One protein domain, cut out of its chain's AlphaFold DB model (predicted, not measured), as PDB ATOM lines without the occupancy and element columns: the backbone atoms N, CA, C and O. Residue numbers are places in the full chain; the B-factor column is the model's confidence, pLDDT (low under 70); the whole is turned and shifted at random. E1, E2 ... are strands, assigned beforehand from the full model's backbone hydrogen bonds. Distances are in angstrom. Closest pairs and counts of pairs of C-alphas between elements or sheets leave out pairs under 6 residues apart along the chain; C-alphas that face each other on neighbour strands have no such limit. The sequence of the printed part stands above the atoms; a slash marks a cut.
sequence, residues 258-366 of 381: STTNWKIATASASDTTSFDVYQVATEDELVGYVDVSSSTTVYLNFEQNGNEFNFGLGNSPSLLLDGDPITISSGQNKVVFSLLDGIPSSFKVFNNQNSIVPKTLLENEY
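Overview. This is residues 258 to 366 of the 381 residues of an uncharacterized protein of Flavobacteriales bacterium MED-G22 (UniProt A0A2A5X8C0). A strongly twisted sheet of nine strands rolls round into a small, loose barrel, nearly closed where E6 and E7 come near E9; the hairpin of E4 and E5 is part of the wall, and residues 351 to 366 form a tail with no named element. The 109 printed residues hold no named helix and run E1 to E9 along the chain, in an all-strand class. The sheet is branched at E4, and its neighbour pairs are antiparallel. The whole is compact, with a radius of gyration of the C-alphas of 13.0 A, and rounded, with spans of 35 by 35 by 26 A.

Along the chain. Begin with E8, the longest strand by residues, 331 to 340, 29.1 A from first to last C-alpha. Beside it look for E3, residues 285 to 292, 22.4 A, and E9, residues 343 to 350, 21.1 A, which ends at C-alpha 350 at (229.262, 352.094, 317.560). Find C-alpha 258 at (209.171, 348.197, 317.379), where E1 begins; it runs to residue 266, 22.2 A, and bends by 66 degrees at residue 261. E2 is residues 274 to 280, 19.3 A. E4, residues 296 to 304, is 25.1 A and ends at C-alpha 304 at (205.912, 357.671, 332.014). E5 is residues 307 to 313, 20.1 A; E6, residues 319 to 321, and E7, residues 326 to 328, are brief. E9 bends by 55 degrees at residue 346.

Arrangement. Start at E8: E3 lies on one side, with N 290 and O 333 2.8 A apart, and E9 on the other, with N 336 and O 348 2.9 A apart. E2 pairs with E3 through N 278 and O 287, 2.8 A, and E1 with E2 through N 264 and O 275, 2.9 A. E1 to E3 is a meander, each strand the antiparallel neighbour of the one before, and so is E4 to E6. E4 pairs with E1 through N 301 and O 263, 2.7 A; on its other side are E5, N 302 and O 309 at 2.9 A, and E7, N 298 and O 326 at 2.8 A. E5 and E6 have N 320 and O 312 at 2.9 A. E1 to E4 and E4 to E7 are Greek keys, four strands whose first is the antiparallel neighbour of the fourth. The closest C-alphas of E6 and E9, Leu 319 and Ser 345, are 5.0 A apart. E1 and E8 are apart.

Size, cuts and confidence. The C-alphas of Asn 305 and Gln 353 are the two farthest apart, at 39.1 A. The printed part has no cut. The link E1 to E2 is short, the others tight. Mean pLDDT of the printed part is 87.2; residues 269 to 271, 282, 316 to 317 and 352 to 355 are under 70.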
ATOM      1  N   SER A 258     210.396 347.486 317.019       90.88
ATOM      2  CA  SER A 258     209.171 348.197 317.379       90.88
ATOM      3  C   SER A 258     209.446 349.524 318.076       90.88
ATOM      4  O   SER A 258     210.492 349.708 318.706       90.88
ATOM      5  N   THR A 259     208.520 350.472 317.944       92.19
ATOM      6  CA  THR A 259     208.595 351.770 318.621       92.19
ATOM      7  C   THR A 259     208.485 351.617 320.133       92.19
ATOM      8  O   THR A 259     207.794 350.729 320.632       92.19
ATOM      9  N   THR A 260     209.137 352.512 320.873       91.62
ATOM     10  CA  THR A 260     209.091 352.524 322.338       91.62
ATOM     11  C   THR A 260     208.900 353.941 322.870       91.62
ATOM     12  O   THR A 260     209.019 354.916 322.132       91.62
ATOM     13  N   ASN A 261     208.649 354.053 324.176       90.56
ATOM     14  CA  ASN A 261     208.659 355.339 324.879       90.56
ATOM     15  C   ASN A 261     210.070 355.762 325.322       90.56
ATOM     16  O   ASN A 261     210.223 356.802 325.960       90.56
ATOM     17  N   TRP A 262     211.093 354.956 325.031       93.56
ATOM     18  CA  TRP A 262     212.473 355.311 325.319       93.56
ATOM     19  C   TRP A 262     212.991 356.306 324.285       93.56
ATOM     20  O   TRP A 262     212.664 356.232 323.099       93.56
ATOM     21  N   LYS A 263     213.847 357.218 324.736       95.31
ATOM     22  CA  LYS A 263     214.540 358.181 323.879       95.31
ATOM     23  C   LYS A 263     215.989 358.323 324.299       95.31
ATOM     24  O   LYS A 263     216.320 358.163 325.466       95.31
ATOM     25  N   ILE A 264     216.864 358.673 323.368       95.12
ATOM     26  CA  ILE A 264     218.181 359.209 323.717       95.12
ATOM     27  C   ILE A 264     218.047 360.723 323.718       95.12
ATOM     28  O   ILE A 264     217.769 361.306 322.675       95.12
ATOM     29  N   ALA A 265     218.233 361.360 324.869       93.44
ATOM     30  CA  ALA A 265     218.113 362.807 325.015       93.44
ATOM     31  C   ALA A 265     219.466 363.425 325.369       93.44
ATOM     32  O   ALA A 265     220.214 362.886 326.184       93.44
ATOM     33  N   THR A 266     219.805 364.564 324.769       91.00
ATOM     34  CA  THR A 266     221.010 365.315 325.146       91.00
ATOM     35  C   THR A 266     220.911 365.812 326.584       91.00
ATOM     36  O   THR A 266     219.903 366.400 326.963       91.00
ATOM     37  N   ALA A 267     221.984 365.667 327.362       85.88
ATOM     38  CA  ALA A 267     222.028 366.062 328.774       85.88
ATOM     39  C   ALA A 267     222.051 367.592 329.004       85.88
ATOM     40  O   ALA A 267     222.078 368.050 330.146       85.88
ATOM     41  N   SER A 268     222.082 368.399 327.938       77.38
ATOM     42  CA  SER A 268     222.097 369.862 328.033       77.38
ATOM     43  C   SER A 268     220.706 370.424 328.333       77.38
ATOM     44  O   SER A 268     219.746 370.126 327.629       77.38
ATOM     45  N   ALA A 269     220.619 371.316 329.322       62.28
ATOM     46  CA  ALA A 269     219.380 371.994 329.701       62.28
ATOM     47  C   ALA A 269     218.938 373.100 328.720       62.28
ATOM     48  O   ALA A 269     217.812 373.583 328.822       62.28
ATOM     49  N   SER A 270     219.815 373.552 327.814       62.00
ATOM     50  CA  SER A 270     219.538 374.695 326.933       62.00
ATOM     51  C   SER A 270     218.998 374.314 325.555       62.00
ATOM     52  O   SER A 270     218.281 375.114 324.969       62.00
ATOM     53  N   ASP A 271     219.329 373.119 325.057       62.94
ATOM     54  CA  ASP A 271     218.917 372.602 323.748       62.94
ATOM     55  C   ASP A 271     218.754 371.081 323.853       62.94
ATOM     56  O   ASP A 271     219.732 370.334 323.772       62.94
ATOM     57  N   THR A 272     217.523 370.615 324.069       73.25
ATOM     58  CA  THR A 272     217.212 369.184 324.145       73.25
ATOM     59  C   THR A 272     216.953 368.628 322.749       73.25
ATOM     60  O   THR A 272     215.887 368.800 322.163       73.25
ATOM     61  N   THR A 273     217.947 367.934 322.197       86.00
ATOM     62  CA  THR A 273     217.733 367.066 321.033       86.00
ATOM     63  C   THR A 273     217.395 365.671 321.539       86.00
ATOM     64  O   THR A 273     218.087 365.152 322.418       86.00
ATOM     65  N   SER A 274     216.335 365.068 321.000       91.19
ATOM     66  CA  SER A 274     215.950 363.693 321.320       91.19
ATOM     67  C   SER A 274     215.954 362.825 320.069       91.19
ATOM     68  O   SER A 274     215.635 363.295 318.977       91.19
ATOM     69  N   PHE A 275     216.336 361.568 320.249       94.56
ATOM     70  CA  PHE A 275     216.385 360.548 319.213       94.56
ATOM     71  C   PHE A 275     215.534 359.365 319.656       94.56
ATOM     72  O   PHE A 275     215.569 358.980 320.829       94.56
ATOM     73  N   ASP A 276     214.788 358.792 318.719       95.25
ATOM     74  CA  ASP A 276     213.943 357.638 318.997       95.25
ATOM     75  C   ASP A 276     214.784 356.399 319.317       95.25
ATOM     76  O   ASP A 276     215.892 356.202 318.803       95.25
ATOM     77  N   VAL A 277     214.227 355.558 320.186       95.31
ATOM     78  CA  VAL A 277     214.798 354.270 320.565       95.31
ATOM     79  C   VAL A 277     213.784 353.175 320.270       95.31
ATOM     80  O   VAL A 277     212.591 353.298 320.562       95.31
ATOM     81  N   TYR A 278     214.273 352.086 319.695       93.88
ATOM     82  CA  TYR A 278     213.474 350.966 319.224       93.88
ATOM     83  C   TYR A 278     213.781 349.713 320.036       93.88
ATOM     84  O   TYR A 278     214.930 349.481 320.406       93.88
ATOM     85  N   GLN A 279     212.769 348.889 320.286       90.81
ATOM     86  CA  GLN A 279     212.939 347.583 320.913       90.81
ATOM     87  C   GLN A 279     213.233 346.547 319.837       90.81
ATOM     88  O   GLN A 279     212.489 346.442 318.857       90.81
ATOM     89  N   VAL A 280     214.283 345.757 320.045       87.19
ATOM     90  CA  VAL A 280     214.553 344.558 319.250       87.19
ATOM     91  C   VAL A 280     213.618 343.459 319.748       87.19
ATOM     92  O   VAL A 280     213.623 343.147 320.932       87.19
ATOM     93  N   ALA A 281     212.778 342.877 318.892       76.19
ATOM     94  CA  ALA A 281     211.728 341.969 319.381       76.19
ATOM     95  C   ALA A 281     212.247 340.607 319.868       76.19
ATOM     96  O   ALA A 281     211.587 339.928 320.649       76.19
ATOM     97  N   THR A 282     213.409 340.178 319.376       67.12
ATOM     98  CA  THR A 282     213.983 338.861 319.686       67.12
ATOM     99  C   THR A 282     214.948 338.890 320.868       67.12
ATOM    100  O   THR A 282     215.471 337.843 321.243       67.12
ATOM    101  N   GLU A 283     215.227 340.071 321.416       72.56
ATOM    102  CA  GLU A 283     216.269 340.295 322.412       72.56
ATOM    103  C   GLU A 283     215.785 341.311 323.447       72.56
ATOM    104  O   GLU A 283     215.029 342.226 323.130       72.56
ATOM    105  N   ASP A 284     216.264 341.200 324.682       85.56
ATOM    106  CA  ASP A 284     216.056 342.216 325.715       85.56
ATOM    107  C   ASP A 284     216.983 343.421 325.453       85.56
ATOM    108  O   ASP A 284     217.847 343.763 326.259       85.56
ATOM    109  N   GLU A 285     216.849 344.045 324.280       90.81
ATOM    110  CA  GLU A 285     217.707 345.134 323.815       90.81
ATOM    111  C   GLU A 285     216.919 346.306 323.222       90.81
ATOM    112  O   GLU A 285     215.965 346.145 322.458       90.81
ATOM    113  N   LEU A 286     217.403 347.510 323.521       93.69
ATOM    114  CA  LEU A 286     216.978 348.752 322.892       93.69
ATOM    115  C   LEU A 286     218.070 349.268 321.957       93.69
ATOM    116  O   LEU A 286     219.257 349.232 322.285       93.69
ATOM    117  N   VAL A 287     217.680 349.827 320.817       93.88
ATOM    118  CA  VAL A 287     218.595 350.401 319.832       93.88
ATOM    119  C   VAL A 287     218.190 351.821 319.463       93.88
ATOM    120  O   VAL A 287     217.040 352.085 319.128       93.88
ATOM    121  N   GLY A 288     219.151 352.740 319.495       94.69
ATOM    122  CA  GLY A 288     218.979 354.115 319.037       94.69
ATOM    123  C   GLY A 288     220.022 354.497 317.991       94.69
ATOM    124  O   GLY A 288     221.168 354.033 318.028       94.69
ATOM    125  N   TYR A 289     219.623 355.371 317.072       93.75
ATOM    126  CA  TYR A 289     220.490 355.931 316.036       93.75
ATOM    127  C   TYR A 289     220.630 357.434 316.267       93.75
ATOM    128  O   TYR A 289     219.648 358.171 316.231       93.75
ATOM    129  N   VAL A 290     221.854 357.879 316.540       93.44
ATOM    130  CA  VAL A 290     222.163 359.242 316.982       93.44
ATOM    131  C   VAL A 290     223.089 359.894 315.967       93.44
ATOM    132  O   VAL A 290     224.202 359.417 315.752       93.44
ATOM    133  N   ASP A 291     222.652 361.003 315.376       92.50
ATOM    134  CA  ASP A 291     223.469 361.819 314.476       92.50
ATOM    135  C   ASP A 291     223.647 363.218 315.069       92.50
ATOM    136  O   ASP A 291     222.681 363.957 315.258       92.50
ATOM    137  N   VAL A 292     224.885 363.556 315.427       90.88
ATOM    138  CA  VAL A 292     225.220 364.795 316.141       90.88
ATOM    139  C   VAL A 292     226.376 365.521 315.462       90.88
ATOM    140  O   VAL A 292     227.396 364.929 315.120       90.88
ATOM    141  N   SER A 293     226.255 366.837 315.289       89.88
ATOM    142  CA  SER A 293     227.254 367.652 314.577       89.88
ATOM    143  C   SER A 293     228.563 367.845 315.355       89.88
ATOM    144  O   SER A 293     229.624 368.024 314.757       89.88
ATOM    145  N   SER A 294     228.512 367.765 316.684       90.00
ATOM    146  CA  SER A 294     229.663 367.835 317.585       90.00
ATOM    147  C   SER A 294     229.549 366.781 318.681       90.00
ATOM    148  O   SER A 294     228.446 366.350 319.013       90.00
ATOM    149  N   SER A 295     230.685 366.385 319.263       91.00
ATOM    150  CA  SER A 295     230.684 365.489 320.424       91.00
ATOM    151  C   SER A 295     229.798 366.068 321.525       91.00
ATOM    152  O   SER A 295     229.922 367.246 321.859       91.00
ATOM    153  N   THR A 296     228.915 365.244 322.075       92.38
ATOM    154  CA  THR A 296     227.930 365.655 323.078       92.38
ATOM    155  C   THR A 296     227.765 364.576 324.140       92.38
ATOM    156  O   THR A 296     228.357 363.498 324.043       92.38
ATOM    157  N   THR A 297     226.966 364.866 325.159       93.19
ATOM    158  CA  THR A 297     226.587 363.908 326.186       93.19
ATOM    159  C   THR A 297     225.079 363.678 326.207       93.19
ATOM    160  O   THR A 297     224.292 364.595 325.961       93.19
ATOM    161  N   VAL A 298     224.670 362.436 326.467       93.69
ATOM    162  CA  VAL A 298     223.274 361.992 326.376       93.69
ATOM    163  C   VAL A 298     222.876 361.091 327.544       93.69
ATOM    164  O   VAL A 298     223.721 360.431 328.148       93.69
ATOM    165  N   TYR A 299     221.576 361.024 327.802       94.75
ATOM    166  CA  TYR A 299     220.932 360.039 328.662       94.75
ATOM    167  C   TYR A 299     220.055 359.106 327.835       94.75
ATOM    168  O   TYR A 299     219.503 359.512 326.809       94.75
ATOM    169  N   LEU A 300     219.896 357.870 328.309       95.25
ATOM    170  CA  LEU A 300     218.749 357.058 327.924       95.25
ATOM    171  C   LEU A 300     217.575 357.472 328.813       95.25
ATOM    172  O   LEU A 300     217.621 357.336 330.031       95.25
ATOM    173  N   ASN A 301     216.543 358.002 328.190       93.88
ATOM    174  CA  ASN A 301     215.415 358.647 328.821       93.88
ATOM    175  C   ASN A 301     214.155 357.793 328.683       93.88
ATOM    176  O   ASN A 301     213.901 357.239 327.612       93.88
ATOM    177  N   PHE A 302     213.362 357.720 329.746       91.56
ATOM    178  CA  PHE A 302     212.034 357.121 329.727       91.56
ATOM    179  C   PHE A 302     211.028 358.080 330.339       91.56
ATOM    180  O   PHE A 302     211.196 358.511 331.480       91.56
ATOM    181  N   GLU A 303     209.962 358.370 329.600       85.69
ATOM    182  CA  GLU A 303     208.857 359.175 330.104       85.69
ATOM    183  C   GLU A 303     207.647 358.285 330.399       85.69
ATOM    184  O   GLU A 303     207.153 357.553 329.536       85.69
ATOM    185  N   GLN A 304     207.139 358.361 331.629       84.81
ATOM    186  CA  GLN A 304     205.912 357.671 332.014       84.81
ATOM    187  C   GLN A 304     205.098 358.515 332.991       84.81
ATOM    188  O   GLN A 304     205.583 358.926 334.045       84.81
ATOM    189  N   ASN A 305     203.821 358.735 332.660       85.62
ATOM    190  CA  ASN A 305     202.877 359.506 333.478       85.62
ATOM    191  C   ASN A 305     203.384 360.920 333.842       85.62
ATOM    192  O   ASN A 305     203.111 361.408 334.938       85.62
ATOM    193  N   GLY A 306     204.132 361.565 332.940       81.25
ATOM    194  CA  GLY A 306     204.709 362.898 333.147       81.25
ATOM    195  C   GLY A 306     205.946 362.937 334.053       81.25
ATOM    196  O   GLY A 306     206.407 364.026 334.380       81.25
ATOM    197  N   ASN A 307     206.476 361.780 334.463       85.44
ATOM    198  CA  ASN A 307     207.777 361.678 335.119       85.44
ATOM    199  C   ASN A 307     208.836 361.258 334.106       85.44
ATOM    200  O   ASN A 307     208.603 360.359 333.293       85.44
ATOM    201  N   GLU A 308     209.999 361.887 334.208       87.19
ATOM    202  CA  GLU A 308     211.150 361.653 333.350       87.19
ATOM    203  C   GLU A 308     212.232 360.904 334.138       87.19
ATOM    204  O   GLU A 308     212.649 361.345 335.211       87.19
ATOM    205  N   PHE A 309     212.673 359.761 333.616       91.75
ATOM    206  CA  PHE A 309     213.703 358.922 334.223       91.75
ATOM    207  C   PHE A 309     214.934 358.896 333.321       91.75
ATOM    208  O   PHE A 309     214.853 358.464 332.170       91.75
ATOM    209  N   ASN A 310     216.078 359.334 333.846       92.94
ATOM    210  CA  ASN A 310     217.320 359.436 333.087       92.94
ATOM    211  C   ASN A 310     218.311 358.358 333.513       92.94
ATOM    212  O   ASN A 310     218.756 358.322 334.654       92.94
ATOM    213  N   PHE A 311     218.689 357.492 332.583       94.56
ATOM    214  CA  PHE A 311     219.696 356.463 332.785       94.56
ATOM    215  C   PHE A 311     221.024 356.916 332.183       94.56
ATOM    216  O   PHE A 311     221.110 357.284 331.006       94.56
ATOM    217  N   GLY A 312     222.060 356.872 333.013       92.44
ATOM    218  CA  GLY A 312     223.420 357.268 332.677       92.44
ATOM    219  C   GLY A 312     224.445 356.237 333.142       92.44
ATOM    220  O   GLY A 312     224.109 355.188 333.688       92.44
ATOM    221  N   LEU A 313     225.714 356.544 332.913       91.94
ATOM    222  CA  LEU A 313     226.881 355.798 333.356       91.94
ATOM    223  C   LEU A 313     226.913 355.650 334.878       91.94
ATOM    224  O   LEU A 313     226.876 356.628 335.621       91.94
ATOM    225  N   GLY A 314     227.051 354.401 335.318       83.69
ATOM    226  CA  GLY A 314     227.432 354.060 336.682       83.69
ATOM    227  C   GLY A 314     228.901 353.675 336.776       83.69
ATOM    228  O   GLY A 314     229.778 354.517 336.926       83.69
ATOM    229  N   ASN A 315     229.175 352.376 336.635       77.25
ATOM    230  CA  ASN A 315     230.516 351.824 336.483       77.25
ATOM    231  C   ASN A 315     230.638 351.269 335.068       77.25
ATOM    232  O   ASN A 315     230.051 350.233 334.777       77.25
ATOM    233  N   SER A 316     231.380 351.942 334.184       69.94
ATOM    234  CA  SER A 316     231.478 351.561 332.766       69.94
ATOM    235  C   SER A 316     231.672 350.041 332.574       69.94
ATOM    236  O   SER A 316     232.658 349.507 333.093       69.94
ATOM    237  N   PRO A 317     230.798 349.336 331.822       67.31
ATOM    238  CA  PRO A 317     229.744 349.841 330.927       67.31
ATOM    239  C   PRO A 317     228.312 349.778 331.510       67.31
ATOM    240  O   PRO A 317     227.351 349.685 330.748       67.31
ATOM    241  N   SER A 318     228.144 349.764 332.835       88.69
ATOM    242  CA  SER A 318     226.835 349.666 333.490       88.69
ATOM    243  C   SER A 318     226.039 350.969 333.421       88.69
ATOM    244  O   SER A 318     226.605 352.065 333.485       88.69
ATOM    245  N   LEU A 319     224.718 350.830 333.379       91.75
ATOM    246  CA  LEU A 319     223.768 351.928 333.505       91.75
ATOM    247  C   LEU A 319     223.129 351.944 334.887       91.75
ATOM    248  O   LEU A 319     222.921 350.897 335.498       91.75
ATOM    249  N   LEU A 320     222.819 353.141 335.368       93.12
ATOM    250  CA  LEU A 320     221.993 353.353 336.547       93.12
ATOM    251  C   LEU A 320     221.133 354.606 336.387       93.12
ATOM    252  O   LEU A 320     221.465 355.512 335.617       93.12
ATOM    253  N   LEU A 321     220.014 354.619 337.106       92.62
ATOM    254  CA  LEU A 321     219.132 355.776 337.193       92.62
ATOM    255  C   LEU A 321     219.888 356.949 337.831       92.62
ATOM    256  O   LEU A 321     220.555 356.765 338.848       92.62
ATOM    257  N   ASP A 322     219.776 358.125 337.222       90.00
ATOM    258  CA  ASP A 322     220.463 359.366 337.591       90.00
ATOM    259  C   ASP A 322     222.001 359.261 337.569       90.00
ATOM    260  O   ASP A 322     222.702 359.900 338.354       90.00
ATOM    261  N   GLY A 323     222.535 358.432 336.665       90.69
ATOM    262  CA  GLY A 323     223.977 358.291 336.441       90.69
ATOM    263  C   GLY A 323     224.605 359.465 335.685       90.69
ATOM    264  O   GLY A 323     223.942 360.437 335.322       90.69
ATOM    265  N   ASP A 324     225.898 359.356 335.387       92.81
ATOM    266  CA  ASP A 324     226.608 360.360 334.590       92.81
ATOM    267  C   ASP A 324     226.208 360.280 333.097       92.81
ATOM    268  O   ASP A 324     225.972 359.193 332.571       92.81
ATOM    269  N   PRO A 325     226.147 361.391 332.347       92.81
ATOM    270  CA  PRO A 325     225.835 361.355 330.916       92.81
ATOM    271  C   PRO A 325     226.800 360.495 330.075       92.81
ATOM    272  O   PRO A 325     228.021 360.565 330.228       92.81
ATOM    273  N   ILE A 326     226.274 359.761 329.092       93.00
ATOM    274  CA  ILE A 326     227.060 358.984 328.121       93.00
ATOM    275  C   ILE A 326     227.647 359.921 327.063       93.00
ATOM    276  O   ILE A 326     226.926 360.714 326.465       93.00
ATOM    277  N   THR A 327     228.944 359.813 326.770       92.06
ATOM    278  CA  THR A 327     229.574 360.596 325.691       92.06
ATOM    279  C   THR A 327     229.315 359.971 324.319       92.06
ATOM    280  O   THR A 327     229.594 358.792 324.110       92.06
ATOM    281  N   ILE A 328     228.856 360.783 323.366       92.00
ATOM    282  CA  ILE A 328     228.649 360.417 321.961       92.00
ATOM    283  C   ILE A 328     229.548 361.287 321.079       92.00
ATOM    284  O   ILE A 328     229.545 362.515 321.184       92.00
ATOM    285  N   SER A 329     230.332 360.649 320.210       91.50
ATOM    286  CA  SER A 329     231.193 361.328 319.236       91.50
ATOM    287  C   SER A 329     230.389 361.980 318.110       91.50
ATOM    288  O   SER A 329     229.324 361.495 317.750       91.50
ATOM    289  N   SER A 330     230.932 363.035 317.496       91.44
ATOM    290  CA  SER A 330     230.336 363.660 316.307       91.44
ATOM    291  C   SER A 330     230.146 362.671 315.147       91.44
ATOM    292  O   SER A 330     231.029 361.847 314.884       91.44
ATOM    293  N   GLY A 331     229.054 362.832 314.404       91.06
ATOM    294  CA  GLY A 331     228.629 362.005 313.278       91.06
ATOM    295  C   GLY A 331     227.524 361.018 313.654       91.06
ATOM    296  O   GLY A 331     226.897 361.134 314.705       91.06
ATOM    297  N   GLN A 332     227.328 360.024 312.787       92.25
ATOM    298  CA  GLN A 332     226.356 358.949 312.967       92.25
ATOM    299  C   GLN A 332     226.883 357.882 313.927       92.25
ATOM    300  O   GLN A 332     227.985 357.348 313.761       92.25
ATOM    301  N   ASN A 333     226.069 357.545 314.919       92.06
ATOM    302  CA  ASN A 333     226.364 356.541 315.923       92.06
ATOM    303  C   ASN A 333     225.150 355.633 316.116       92.06
ATOM    304  O   ASN A 333     224.009 356.091 316.129       92.06
ATOM    305  N   LYS A 334     225.408 354.347 316.349       93.00
ATOM    306  CA  LYS A 334     224.412 353.411 316.876       93.00
ATOM    307  C   LYS A 334     224.694 353.189 318.354       93.00
ATOM    308  O   LYS A 334     225.841 352.935 318.721       93.00
ATOM    309  N   VAL A 335     223.665 353.246 319.186       92.69
ATOM    310  CA  VAL A 335     223.749 352.897 320.606       92.69
ATOM    311  C   VAL A 335     222.838 351.708 320.861       92.69
ATOM    312  O   VAL A 335     221.671 351.738 320.485       92.69
ATOM    313  N   VAL A 336     223.387 350.654 321.460       92.81
ATOM    314  CA  VAL A 336     222.635 349.463 321.875       92.81
ATOM    315  C   VAL A 336     222.644 349.412 323.392       92.81
ATOM    316  O   VAL A 336     223.718 349.476 323.991       92.81
ATOM    317  N   PHE A 337     221.469 349.307 323.998       93.88
ATOM    318  CA  PHE A 337     221.279 349.179 325.435       93.88
ATOM    319  C   PHE A 337     220.748 347.786 325.747       93.88
ATOM    320  O   PHE A 337     219.722 347.387 325.204       93.88
ATOM    321  N   SER A 338     221.419 347.063 326.636       93.38
ATOM    322  CA  SER A 338     220.945 345.757 327.096       93.38
ATOM    323  C   SER A 338     220.064 345.935 328.327       93.38
ATOM    324  O   SER A 338     220.425 346.663 329.260       93.38
ATOM    325  N   LEU A 339     218.929 345.251 328.352       91.69
ATOM    326  CA  LEU A 339     217.978 345.263 329.451       91.69
ATOM    327  C   LEU A 339     218.191 344.043 330.357       91.69
ATOM    328  O   LEU A 339     218.598 342.975 329.911       91.69
ATOM    329  N   LEU A 340     217.911 344.213 331.644       90.06
ATOM    330  CA  LEU A 340     217.776 343.136 332.617       90.06
ATOM    331  C   LEU A 340     216.420 343.324 333.294       90.06
ATOM    332  O   LEU A 340     216.183 344.371 333.894       90.06
ATOM    333  N   ASP A 341     215.521 342.352 333.136       84.94
ATOM    334  CA  ASP A 341     214.130 342.431 333.612       84.94
ATOM    335  C   ASP A 341     213.406 343.715 333.147       84.94
ATOM    336  O   ASP A 341     212.665 344.353 333.895       84.94
ATOM    337  N   GLY A 342     213.660 344.131 331.900       84.56
ATOM    338  CA  GLY A 342     213.082 345.337 331.296       84.56
ATOM    339  C   GLY A 342     213.743 346.662 331.703       84.56
ATOM    340  O   GLY A 342     213.303 347.719 331.254       84.56
ATOM    341  N   ILE A 343     214.801 346.633 332.521       89.56
ATOM    342  CA  ILE A 343     215.515 347.830 332.992       89.56
ATOM    343  C   ILE A 343     216.878 347.946 332.291       89.56
ATOM    344  O   ILE A 343     217.613 346.957 332.241       89.56
ATOM    345  N   PRO A 344     217.279 349.130 331.787       92.38
ATOM    346  CA  PRO A 344     218.597 349.322 331.185       92.38
ATOM    347  C   PRO A 344     219.735 348.981 332.149       92.38
ATOM    348  O   PRO A 344     219.847 349.554 333.231       92.38
ATOM    349  N   SER A 345     220.602 348.060 331.732       93.06
ATOM    350  CA  SER A 345     221.685 347.517 332.561       93.06
ATOM    351  C   SER A 345     223.074 347.903 332.054       93.06
ATOM    352  O   SER A 345     223.990 348.124 332.847       93.06
ATOM    353  N   SER A 346     223.247 347.997 330.736       93.81
ATOM    354  CA  SER A 346     224.515 348.346 330.096       93.81
ATOM    355  C   SER A 346     224.293 348.889 328.691       93.81
ATOM    356  O   SER A 346     223.180 348.832 328.167       93.81
ATOM    357  N   PHE A 347     225.348 349.423 328.075       93.12
ATOM    358  CA  PHE A 347     225.276 349.934 326.710       93.12
ATOM    359  C   PHE A 347     226.567 349.728 325.917       93.12
ATOM    360  O   PHE A 347     227.649 349.516 326.470       93.12
ATOM    361  N   LYS A 348     226.448 349.840 324.593       91.44
ATOM    362  CA  LYS A 348     227.555 349.874 323.634       91.44
ATOM    363  C   LYS A 348     227.302 350.955 322.591       91.44
ATOM    364  O   LYS A 348     226.193 351.077 322.081       91.44
ATOM    365  N   VAL A 349     228.348 351.703 322.245       91.12
ATOM    366  CA  VAL A 349     228.303 352.744 321.206       91.12
ATOM    367  C   VAL A 349     229.162 352.315 320.021       91.12
ATOM    368  O   VAL A 349     230.337 351.986 320.183       91.12
ATOM    369  N   PHE A 350     228.587 352.363 318.824       89.56
ATOM    370  CA  PHE A 350     229.262 352.094 317.560       89.56
ATOM    371  C   PHE A 350     229.385 353.393 316.761       89.56
ATOM    372  O   PHE A 350     228.377 353.981 316.373       89.56
ATOM    373  N   ASN A 351     230.619 353.823 316.492       85.31
ATOM    374  CA  ASN A 351     230.926 355.093 315.829       85.31
ATOM    375  C   ASN A 351     231.581 354.904 314.447       85.31
ATOM    376  O   ASN A 351     231.840 353.785 313.988       85.31
ATOM    377  N   ASN A 352     231.865 356.014 313.762       69.94
ATOM    378  CA  ASN A 352     232.417 356.036 312.402       69.94
ATOM    379  C   ASN A 352     233.785 355.369 312.228       69.94
ATOM    380  O   ASN A 352     234.082 354.916 311.129       69.94
ATOM    381  N   GLN A 353     234.596 355.253 313.279       63.06
ATOM    382  CA  GLN A 353     235.973 354.782 313.135       63.06
ATOM    383  C   GLN A 353     236.126 353.260 313.283       63.06
ATOM    384  O   GLN A 353     237.103 352.719 312.775       63.06
ATOM    385  N   ASN A 354     235.172 352.558 313.915       54.50
ATOM    386  CA  ASN A 354     235.439 351.221 314.470       54.50
ATOM    387  C   ASN A 354     234.348 350.156 314.236       54.50
ATOM    388  O   ASN A 354     234.295 349.185 314.987       54.50
ATOM    389  N   SER A 355     233.450 350.297 313.252       65.06
ATOM    390  CA  SER A 355     232.362 349.316 313.112       65.06
ATOM    391  C   SER A 355     231.893 349.059 311.681       65.06
ATOM    392  O   SER A 355     231.619 350.007 310.942       65.06
ATOM    393  N   ILE A 356     231.749 347.766 311.356       73.19
ATOM    394  CA  ILE A 356     231.041 347.219 310.182       73.19
ATOM    395  C   ILE A 356     229.513 347.186 310.372       73.19
ATOM    396  O   ILE A 356     228.795 346.742 309.483       73.19
ATOM    397  N   VAL A 357     229.023 347.603 311.543       79.56
ATOM    398  CA  VAL A 357     227.597 347.618 311.894       79.56
ATOM    399  C   VAL A 357     226.941 348.898 311.357       79.56
ATOM    400  O   VAL A 357     227.542 349.972 311.502       79.56
ATOM    401  N   PRO A 358     225.724 348.812 310.788       83.56
ATOM    402  CA  PRO A 358     224.949 349.975 310.366       83.56
ATOM    403  C   PRO A 358     224.723 351.008 311.475       83.56
ATOM    404  O   PRO A 358     224.555 350.663 312.646       83.56
ATOM    405  N   LYS A 359     224.709 352.294 311.105       87.06
ATOM    406  CA  LYS A 359     224.602 353.437 312.044       87.06
ATOM    407  C   LYS A 359     223.393 354.323 311.787       87.06
ATOM    408  O   LYS A 359     223.230 355.347 312.442       87.06
ATOM    409  N   THR A 360     222.541 353.921 310.855       88.56
ATOM    410  CA  THR A 360     221.288 354.597 310.547       88.56
ATOM    411  C   THR A 360     220.156 353.586 310.569       88.56
ATOM    412  O   THR A 360     220.367 352.398 310.312       88.56
ATOM    413  N   LEU A 361     218.941 354.063 310.836       88.25
ATOM    414  CA  LEU A 361     217.756 353.220 310.740       88.25
ATOM    415  C   LEU A 361     217.539 352.724 309.303       88.25
ATOM    416  O   LEU A 361     217.131 351.588 309.113       88.25
ATOM    417  N   LEU A 362     217.846 353.524 308.278       86.25
ATOM    418  CA  LEU A 362     217.645 353.123 306.879       86.25
ATOM    419  C   LEU A 362     218.490 351.899 306.487       86.25
ATOM    420  O   LEU A 362     218.046 351.041 305.723       86.25
ATOM    421  N   GLU A 363     219.700 351.815 307.034       84.44
ATOM    422  CA  GLU A 363     220.658 350.742 306.772       84.44
ATOM    423  C   GLU A 363     220.610 349.638 307.835       84.44
ATOM    424  O   GLU A 363     221.484 348.775 307.847       84.44
ATOM    425  N   ASN A 364     219.621 349.640 308.735       83.38
ATOM    426  CA  ASN A 364     219.611 348.732 309.878       83.38
ATOM    427  C   ASN A 364     219.683 347.253 309.464       83.38
ATOM    428  O   ASN A 364     219.072 346.817 308.487       83.38
ATOM    429  N   GLU A 365     220.409 346.468 310.252       81.44
ATOM    430  CA  GLU A 365     220.563 345.027 310.072       81.44
ATOM    431  C   GLU A 365     219.376 344.225 310.632       81.44
ATOM    432  O   GLU A 365     219.422 342.998 310.684       81.44
ATOM    433  N   TYR A 366     218.341 344.890 311.146       83.38
ATOM    434  CA  TYR A 366     217.207 344.242 311.792       83.38
ATOM    435  C   TYR A 366     216.130 343.807 310.815       83.38
ATOM    436  O   TYR A 366     215.573 342.731 310.988       83.38
TER     437      TYR A 366